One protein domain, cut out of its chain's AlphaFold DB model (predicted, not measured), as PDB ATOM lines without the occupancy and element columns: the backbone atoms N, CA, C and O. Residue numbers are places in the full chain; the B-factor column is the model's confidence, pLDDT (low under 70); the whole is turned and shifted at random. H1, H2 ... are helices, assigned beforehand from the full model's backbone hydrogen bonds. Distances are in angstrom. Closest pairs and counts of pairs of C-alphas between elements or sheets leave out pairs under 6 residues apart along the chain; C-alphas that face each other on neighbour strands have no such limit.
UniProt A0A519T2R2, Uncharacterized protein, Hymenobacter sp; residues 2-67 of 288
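What this domain is: This is residues 2 to 67 of the 288 residues of an uncharacterized protein of Hymenobacter sp (UniProt A0A519T2R2). Three helices, H1, H2 and H4, form an up-and-down bundle, each running against the one before it in the chain; H1 and H2 make a hairpin, and H4 packs alongside H2. The bundle is closer at the end where residues 14 to 18 of H1 touch H4 and splays towards the start of H1, where short H3 packs on residues 3 to 7 of H1. The printed part has 66 residues with four named helices, H1 to H4 in order, and no named strand; the class is all helix. It is a compact rod, with a radius of gyration of the C-alphas of 12.1 A and spans of 40 by 17 by 15 A.

Where its parts are: H1, residues 2 to 19, starts at C-alpha 2 (14.402, 38.036, 24.664) and is 26.7 A long. H2, residues 21 to 33, is 18.5 A long. H3 is residues 43 to 46, 6.4 A. H4, residues 49 to 63, is 21.3 A long and ends at C-alpha 63 (46.356, 31.087, 33.382).

How they stand to each other: H1 is the hub, touching three helices. Its residues 13 to 18 alone touch H2, through residues 23 to 27 of H2 alone; the closest C-alphas, Gly 17 and Ser 24, are 3.9 A apart, at a shallow tilt of 29 degrees, opposite ways. H1 touches H4 the same way at a shallow tilt of 11 degrees, the closest C-alphas being those of Phe 18 and Thr 60, 6.2 A. H1 touches H3 at the C-alphas of Asp 3 and Phe 44, their closest, 6.3 A. H2 and H4 touch, opposite ways at a shallow tilt of 19 degrees; their closest C-alphas, Ser 24 and Thr 57, are 5.1 A apart. H3 is apart from H2 and from H4. Every O i to N i+4 pair is within hydrogen-bond range in H2 and H4; in H1 12 of 14 are, and H3 is too short for one.

The domain as a whole: The C-alphas farthest apart, Gly 42 and Lys 67, are 40.2 A apart. The printed part has no cut and no long link. Mean pLDDT of the printed part is 87.7, and no printed residue is under 70.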
ATOM      1  N   ARG A   2      13.106  37.584  25.223       77.88
ATOM      2  CA  ARG A   2      14.402  38.036  24.664       77.88
ATOM      3  C   ARG A   2      15.587  37.892  25.631       77.88
ATOM      4  O   ARG A   2      16.621  37.369  25.241       77.88
ATOM      5  N   ASP A   3      15.403  38.278  26.889       80.62
ATOM      6  CA  ASP A   3      16.439  38.179  27.923       80.62
ATOM      7  C   ASP A   3      16.878  36.740  28.206       80.62
ATOM      8  O   ASP A   3      18.067  36.467  28.333       80.62
ATOM      9  N   LEU A   4      15.925  35.805  28.234       83.56
ATOM     10  CA  LEU A   4      16.207  34.389  28.464       83.56
ATOM     11  C   LEU A   4      16.960  33.774  27.275       83.56
ATOM     12  O   LEU A   4      17.908  33.017  27.467       83.56
ATOM     13  N   LEU A   5      16.578  34.154  26.048       86.06
ATOM     14  CA  LEU A   5      17.281  33.754  24.829       86.06
ATOM     15  C   LEU A   5      18.718  34.277  24.828       86.06
ATOM     16  O   LEU A   5      19.646  33.492  24.644       86.06
ATOM     17  N   PHE A   6      18.928  35.568  25.096       86.62
ATOM     18  CA  PHE A   6      20.280  36.121  25.157       86.62
ATOM     19  C   PHE A   6      21.119  35.421  26.230       86.62
ATOM     20  O   PHE A   6      22.247  35.020  25.959       86.62
ATOM     21  N   HIS A   7      20.558  35.198  27.419       84.81
ATOM     22  CA  HIS A   7      21.257  34.506  28.496       84.81
ATOM     23  C   HIS A   7      21.641  33.065  28.118       84.81
ATOM     24  O   HIS A   7      22.776  32.654  28.362       84.81
ATOM     25  N   SER A   8      20.745  32.328  27.452       87.25
ATOM     26  CA  SER A   8      21.031  30.971  26.963       87.25
ATOM     27  C   SER A   8      22.156  30.913  25.926       87.25
ATOM     28  O   SER A   8      22.846  29.903  25.846       87.25
ATOM     29  N   ILE A   9      22.378  31.993  25.168       89.31
ATOM     30  CA  ILE A   9      23.495  32.122  24.219       89.31
ATOM     31  C   ILE A   9      24.765  32.586  24.943       89.31
ATOM     32  O   ILE A   9      25.866  32.124  24.658       89.31
ATOM     33  N   PHE A  10      24.625  33.495  25.903       90.00
ATOM     34  CA  PHE A  10      25.745  34.101  26.611       90.00
ATOM     35  C   PHE A  10      26.482  33.115  27.529       90.00
ATOM     36  O   PHE A  10      27.711  33.119  27.581       90.00
ATOM     37  N   LEU A  11      25.753  32.242  28.226       90.56
ATOM     38  CA  LEU A  11      26.328  31.261  29.148       90.56
ATOM     39  C   LEU A  11      27.316  30.291  28.455       90.56
ATOM     40  O   LEU A  11      28.461  30.201  28.907       90.56
ATOM     41  N   PRO A  12      26.972  29.627  27.330       92.88
ATOM     42  CA  PRO A  12      27.933  28.797  26.607       92.88
ATOM     43  C   PRO A  12      29.076  29.615  25.995       92.88
ATOM     44  O   PRO A  12      30.201  29.118  25.950       92.88
ATOM     45  N   LEU A  13      28.849  30.873  25.590       92.06
ATOM     46  CA  LEU A  13      29.937  31.743  25.128       92.06
ATOM     47  C   LEU A  13      30.969  31.984  26.234       92.06
ATOM     48  O   LEU A  13      32.160  31.839  25.978       92.06
ATOM     49  N   ILE A  14      30.553  32.267  27.471       92.38
ATOM     50  CA  ILE A  14      31.494  32.392  28.597       92.38
ATOM     51  C   ILE A  14      32.309  31.109  28.784       92.38
ATOM     52  O   ILE A  14      33.526  31.183  28.956       92.38
ATOM     53  N   ILE A  15      31.661  29.941  28.737       93.25
ATOM     54  CA  ILE A  15      32.344  28.648  28.888       93.25
ATOM     55  C   ILE A  15      33.404  28.474  27.789       93.25
ATOM     56  O   ILE A  15      34.535  28.084  28.078       93.25
ATOM     57  N   LEU A  16      33.080  28.842  26.546       92.38
ATOM     58  CA  LEU A  16      34.044  28.872  25.441       92.38
ATOM     59  C   LEU A  16      35.175  29.884  25.678       92.38
ATOM     60  O   LEU A  16      36.323  29.615  25.323       92.38
ATOM     61  N   GLY A  17      34.881  31.015  26.319       90.88
ATOM     62  CA  GLY A  17      35.878  31.997  26.739       90.88
ATOM     63  C   GLY A  17      36.929  31.407  27.683       90.88
ATOM     64  O   GLY A  17      38.110  31.682  27.519       90.88
ATOM     65  N   PHE A  18      36.543  30.522  28.607       93.25
ATOM     66  CA  PHE A  18      37.497  29.832  29.490       93.25
ATOM     67  C   PHE A  18      38.391  28.811  28.769       93.25
ATOM     68  O   PHE A  18      39.446  28.429  29.292       93.25
ATOM     69  N   TYR A  19      38.003  28.366  27.572       91.00
ATOM     70  CA  TYR A  19      38.769  27.384  26.811       91.00
ATOM     71  C   TYR A  19      40.074  27.974  26.259       91.00
ATOM     72  O   TYR A  19      41.125  27.337  26.373       91.00
ATOM     73  N   SER A  20      40.026  29.199  25.722       90.31
ATOM     74  CA  SER A  20      41.189  29.883  25.138       90.31
ATOM     75  C   SER A  20      41.113  31.398  25.304       90.31
ATOM     76  O   SER A  20      40.038  31.988  25.171       90.31
ATOM     77  N   THR A  21      42.268  32.033  25.502       92.56
ATOM     78  CA  THR A  21      42.373  33.496  25.650       92.56
ATOM     79  C   THR A  21      41.954  34.212  24.369       92.56
ATOM     80  O   THR A  21      41.369  35.287  24.388       92.56
ATOM     81  N   HIS A  22      42.213  33.595  23.221       93.38
ATOM     82  CA  HIS A  22      41.762  34.119  21.941       93.38
ATOM     83  C   HIS A  22      40.228  34.246  21.858       93.38
ATOM     84  O   HIS A  22      39.722  35.297  21.460       93.38
ATOM     85  N   LEU A  23      39.478  33.213  22.263       93.75
ATOM     86  CA  LEU A  23      38.013  33.251  22.232       93.75
ATOM     87  C   LEU A  23      37.440  34.237  23.255       93.75
ATOM     88  O   LEU A  23      36.486  34.940  22.927       93.75
ATOM     89  N   SER A  24      38.019  34.333  24.458       94.62
ATOM     90  CA  SER A  24      37.556  35.299  25.463       94.62
ATOM     91  C   SER A  24      37.680  36.741  24.967       94.62
ATOM     92  O   SER A  24      36.716  37.499  25.083       94.62
ATOM     93  N   VAL A  25      38.785  37.089  24.294       95.00
ATOM     94  CA  VAL A  25      38.955  38.406  23.655       95.00
ATOM     95  C   VAL A  25      37.907  38.647  22.567       95.00
ATOM     96  O   VAL A  25      37.312  39.720  22.535       95.00
ATOM     97  N   LEU A  26      37.632  37.670  21.695       95.06
ATOM     98  CA  LEU A  26      36.601  37.821  20.656       95.06
ATOM     99  C   LEU A  26      35.211  38.081  21.252       95.06
ATOM    100  O   LEU A  26      34.477  38.940  20.763       95.06
ATOM    101  N   ILE A  27      34.854  37.369  22.322       94.62
ATOM    102  CA  ILE A  27      33.581  37.564  23.026       94.62
ATOM    103  C   ILE A  27      33.556  38.944  23.694       94.62
ATOM    104  O   ILE A  27      32.535  39.632  23.642       94.62
ATOM    105  N   TRP A  28      34.675  39.384  24.277       95.12
ATOM    106  CA  TRP A  28      34.768  40.708  24.886       95.12
ATOM    107  C   TRP A  28      34.579  41.821  23.852       95.12
ATOM    108  O   TRP A  28      33.794  42.745  24.080       95.12
ATOM    109  N   VAL A  29      35.224  41.703  22.688       93.12
ATOM    110  CA  VAL A  29      35.021  42.620  21.559       93.12
ATOM    111  C   VAL A  29      33.549  42.645  21.161       93.12
ATOM    112  O   VAL A  29      32.951  43.715  21.127       93.12
ATOM    113  N   TRP A  30      32.930  41.485  20.936       92.56
ATOM    114  CA  TRP A  30      31.525  41.412  20.530       92.56
ATOM    115  C   TRP A  30      30.577  42.129  21.506       92.56
ATOM    116  O   TRP A  30      29.743  42.926  21.080       92.56
ATOM    117  N   ILE A  31      30.744  41.906  22.811       90.69
ATOM    118  CA  ILE A  31      29.911  42.528  23.856       90.69
ATOM    119  C   ILE A  31      30.195  44.016  24.015       90.69
ATOM    120  O   ILE A  31      29.293  44.776  24.361       90.69
ATOM    121  N   SER A  32      31.432  44.441  23.774       89.44
ATOM    122  CA  SER A  32      31.789  45.860  23.824       89.44
ATOM    123  C   SER A  32      31.173  46.631  22.655       89.44
ATOM    124  O   SER A  32      30.771  47.776  22.829       89.44
ATOM    125  N   LEU A  33      31.051  45.993  21.486       87.00
ATOM    126  CA  LEU A  33      30.411  46.571  20.298       87.00
ATOM    127  C   LEU A  33      28.886  46.626  20.413       87.00
ATOM    128  O   LEU A  33      28.269  47.590  19.962       87.00
ATOM    129  N   LEU A  34      28.280  45.593  21.000       83.69
ATOM    130  CA  LEU A  34      26.843  45.512  21.244       83.69
ATOM    131  C   LEU A  34      26.575  45.241  22.725       83.69
ATOM    132  O   LEU A  34      26.353  44.084  23.100       83.69
ATOM    133  N   PRO A  35      26.563  46.286  23.569       83.19
ATOM    134  CA  PRO A  35      26.232  46.137  24.975       83.19
ATOM    135  C   PRO A  35      24.818  45.552  25.126       83.19
ATOM    136  O   PRO A  35      23.834  46.194  24.750       83.19
ATOM    137  N   PRO A  36      24.668  44.346  25.703       80.69
ATOM    138  CA  PRO A  36      23.353  43.730  25.858       80.69
ATOM    139  C   PRO A  36      22.453  44.531  26.800       80.69
ATOM    140  O   PRO A  36      21.236  44.484  26.669       80.69
ATOM    141  N   THR A  37      23.044  45.297  27.720       77.31
ATOM    142  CA  THR A  37      22.336  46.186  28.653       77.31
ATOM    143  C   THR A  37      21.409  47.164  27.939       77.31
ATOM    144  O   THR A  37      20.327  47.443  28.437       77.31
ATOM    145  N   ASP A  38      21.782  47.619  26.743       73.19
ATOM    146  CA  ASP A  38      20.986  48.582  25.971       73.19
ATOM    147  C   ASP A  38      19.858  47.894  25.188       73.19
ATOM    148  O   ASP A  38      18.923  48.525  24.693       73.19
ATOM    149  N   MET A  39      19.953  46.571  25.059       74.94
ATOM    150  CA  MET A  39      19.068  45.735  24.260       74.94
ATOM    151  C   MET A  39      18.166  44.834  25.098       74.94
ATOM    152  O   MET A  39      17.287  44.182  24.540       74.94
ATOM    153  N   LEU A  40      18.351  44.746  26.410       82.00
ATOM    154  CA  LEU A  40      17.564  43.909  27.315       82.00
ATOM    155  C   LEU A  40      16.705  44.809  28.214       82.00
ATOM    156  O   LEU A  40      17.180  45.825  28.700       82.00
ATOM    157  N   TYR A  41      15.430  44.456  28.403       71.25
ATOM    158  CA  TYR A  41      14.483  45.256  29.208       71.25
ATOM    159  C   TYR A  41      14.018  44.536  30.483       71.25
ATOM    160  O   TYR A  41      13.293  45.119  31.283       71.25
ATOM    161  N   GLY A  42      14.365  43.260  30.662       76.12
ATOM    162  CA  GLY A  42      13.993  42.472  31.832       76.12
ATOM    163  C   GLY A  42      15.084  42.440  32.902       76.12
ATOM    164  O   GLY A  42      16.053  43.199  32.886       76.12
ATOM    165  N   THR A  43      14.925  41.517  33.851       73.62
ATOM    166  CA  THR A  43      15.765  41.377  35.055       73.62
ATOM    167  C   THR A  43      17.256  41.199  34.762       73.62
ATOM    168  O   THR A  43      18.095  41.574  35.578       73.62
ATOM    169  N   PHE A  44      17.605  40.664  33.590       73.31
ATOM    170  CA  PHE A  44      18.991  40.432  33.189       73.31
ATOM    171  C   PHE A  44      19.664  41.666  32.575       73.31
ATOM    172  O   PHE A  44      20.887  41.670  32.457       73.31
ATOM    173  N   GLY A  45      18.921  42.726  32.239       72.44
ATOM    174  CA  GLY A  45      19.479  43.981  31.716       72.44
ATOM    175  C   GLY A  45      20.353  44.751  32.717       72.44
ATOM    176  O   GLY A  45      21.136  45.603  32.316       72.44
ATOM    177  N   VAL A  46      20.272  44.415  34.010       80.31
ATOM    178  CA  VAL A  46      21.067  45.033  35.090       80.31
ATOM    179  C   VAL A  46      22.463  44.399  35.216       80.31
ATOM    180  O   VAL A  46      23.355  44.957  35.857       80.31
ATOM    181  N   LEU A  47      22.687  43.226  34.614       84.31
ATOM    182  CA  LEU A  47      23.960  42.522  34.742       84.31
ATOM    183  C   LEU A  47      25.077  43.229  33.956       84.31
ATOM    184  O   LEU A  47      24.910  43.534  32.773       84.31
ATOM    185  N   PRO A  48      26.269  43.426  34.550       87.69
ATOM    186  CA  PRO A  48      27.389  44.065  33.872       87.69
ATOM    187  C   PRO A  48      28.135  43.066  32.968       87.69
ATOM    188  O   PRO A  48      29.287  42.719  33.233       87.69
ATOM    189  N   PHE A  49      27.492  42.612  31.885       88.94
ATOM    190  CA  PHE A  49      28.016  41.597  30.953       88.94
ATOM    191  C   PHE A  49      29.455  41.873  30.496       88.94
ATOM    192  O   PHE A  49      30.295  40.976  30.513       88.94
ATOM    193  N   ASN A  50      29.756  43.130  30.157       90.44
ATOM    194  CA  ASN A  50      31.088  43.548  29.724       90.44
ATOM    195  C   ASN A  50      32.150  43.295  30.819       90.44
ATOM    196  O   ASN A  50      33.192  42.705  30.551       90.44
ATOM    197  N   LYS A  51      31.851  43.624  32.087       90.94
ATOM    198  CA  LYS A  51      32.775  43.386  33.213       90.94
ATOM    199  C   LYS A  51      33.015  41.895  33.460       90.94
ATOM    200  O   LYS A  51      34.134  41.509  33.782       90.94
ATOM    201  N   ILE A  52      31.982  41.065  33.299       93.19
ATOM    202  CA  ILE A  52      32.094  39.611  33.467       93.19
ATOM    203  C   ILE A  52      33.072  39.048  32.433       93.19
ATOM    204  O   ILE A  52      34.015  38.347  32.791       93.19
ATOM    205  N   VAL A  53      32.898  39.393  31.156       94.38
ATOM    206  CA  VAL A  53      33.774  38.883  30.091       94.38
ATOM    207  C   VAL A  53      35.179  39.481  30.161       94.38
ATOM    208  O   VAL A  53      36.150  38.764  29.916       94.38
ATOM    209  N   ALA A  54      35.318  40.738  30.588       93.81
ATOM    210  CA  ALA A  54      36.617  41.328  30.897       93.81
ATOM    211  C   ALA A  54      37.361  40.514  31.970       93.81
ATOM    212  O   ALA A  54      38.516  40.140  31.767       93.81
ATOM    213  N   ALA A  55      36.689  40.154  33.069       94.44
ATOM    214  CA  ALA A  55      37.281  39.339  34.130       94.44
ATOM    215  C   ALA A  55      37.705  37.949  33.623       94.44
ATOM    216  O   ALA A  55      38.824  37.515  33.897       94.44
ATOM    217  N   VAL A  56      36.864  37.282  32.823       95.00
ATOM    218  CA  VAL A  56      37.204  35.994  32.184       95.00
ATOM    219  C   VAL A  56      38.414  36.138  31.261       95.00
ATOM    220  O   VAL A  56      39.304  35.286  31.259       95.00
ATOM    221  N   THR A  57      38.488  37.225  30.494       94.62
ATOM    222  CA  THR A  57      39.600  37.470  29.570       94.62
ATOM    223  C   THR A  57      40.907  37.685  30.320       94.62
ATOM    224  O   THR A  57      41.903  37.048  29.999       94.62
ATOM    225  N   VAL A  58      40.907  38.513  31.366       93.50
ATOM    226  CA  VAL A  58      42.098  38.730  32.199       93.50
ATOM    227  C   VAL A  58      42.517  37.430  32.893       93.50
ATOM    228  O   VAL A  58      43.692  37.070  32.883       93.50
ATOM    229  N   PHE A  59      41.565  36.669  33.430       94.31
ATOM    230  CA  PHE A  59      41.839  35.389  34.085       94.31
ATOM    231  C   PHE A  59      42.465  34.363  33.128       94.31
ATOM    232  O   PHE A  59      43.485  33.746  33.439       94.31
ATOM    233  N   THR A  60      41.899  34.216  31.929       93.00
ATOM    234  CA  THR A  60      42.434  33.316  30.892       93.00
ATOM    235  C   THR A  60      43.778  33.794  30.361       93.00
ATOM    236  O   THR A  60      44.669  32.971  30.155       93.00
ATOM    237  N   LEU A  61      43.980  35.109  30.243       91.25
ATOM    238  CA  LEU A  61      45.260  35.700  29.867       91.25
ATOM    239  C   LEU A  61      46.379  35.281  30.828       91.25
ATOM    240  O   LEU A  61      47.467  34.970  30.355       91.25
ATOM    241  N   PHE A  62      46.145  35.234  32.141       90.62
ATOM    242  CA  PHE A  62      47.181  34.831  33.101       90.62
ATOM    243  C   PHE A  62      47.359  33.315  33.218       90.62
ATOM    244  O   PHE A  62      48.492  32.849  33.319       90.62
ATOM    245  N   LEU A  63      46.276  32.537  33.179       91.56
ATOM    246  CA  LEU A  63      46.356  31.087  33.382       91.56
ATOM    247  C   LEU A  63      46.796  30.308  32.145       91.56
ATOM    248  O   LEU A  63      47.448  29.270  32.266       91.56
ATOM    249  N   LYS A  64      46.405  30.756  30.950       89.12
ATOM    250  CA  LYS A  64      46.703  30.032  29.715       89.12
ATOM    251  C   LYS A  64      48.071  30.450  29.190       89.12
ATOM    252  O   LYS A  64      48.321  31.617  28.878       89.12
ATOM    253  N   GLN A  65      48.944  29.459  29.035       79.00
ATOM    254  CA  GLN A  65      50.235  29.606  28.370       79.00
ATOM    255  C   GLN A  65      50.044  29.564  26.849       79.00
ATOM    256  O   GLN A  65      50.421  28.613  26.172       79.00
ATOM    257  N   GLU A  66      49.390  30.589  26.309       82.06
ATOM    258  CA  GLU A  66      49.344  30.825  24.866       82.06
ATOM    259  C   GLU A  66      50.481  31.758  24.449       82.06
ATOM    260  O   GLU A  66      50.886  32.637  25.217       82.06
ATOM    261  N   LYS A  67      50.966  31.606  23.209       81.12
ATOM    262  CA  LYS A  67      51.888  32.579  22.620       81.12
ATOM    263  C   LYS A  67      51.200  33.948  22.592       81.12
ATOM    264  O   LYS A  67      50.095  34.080  22.067       81.12
TER     265      LYS A  67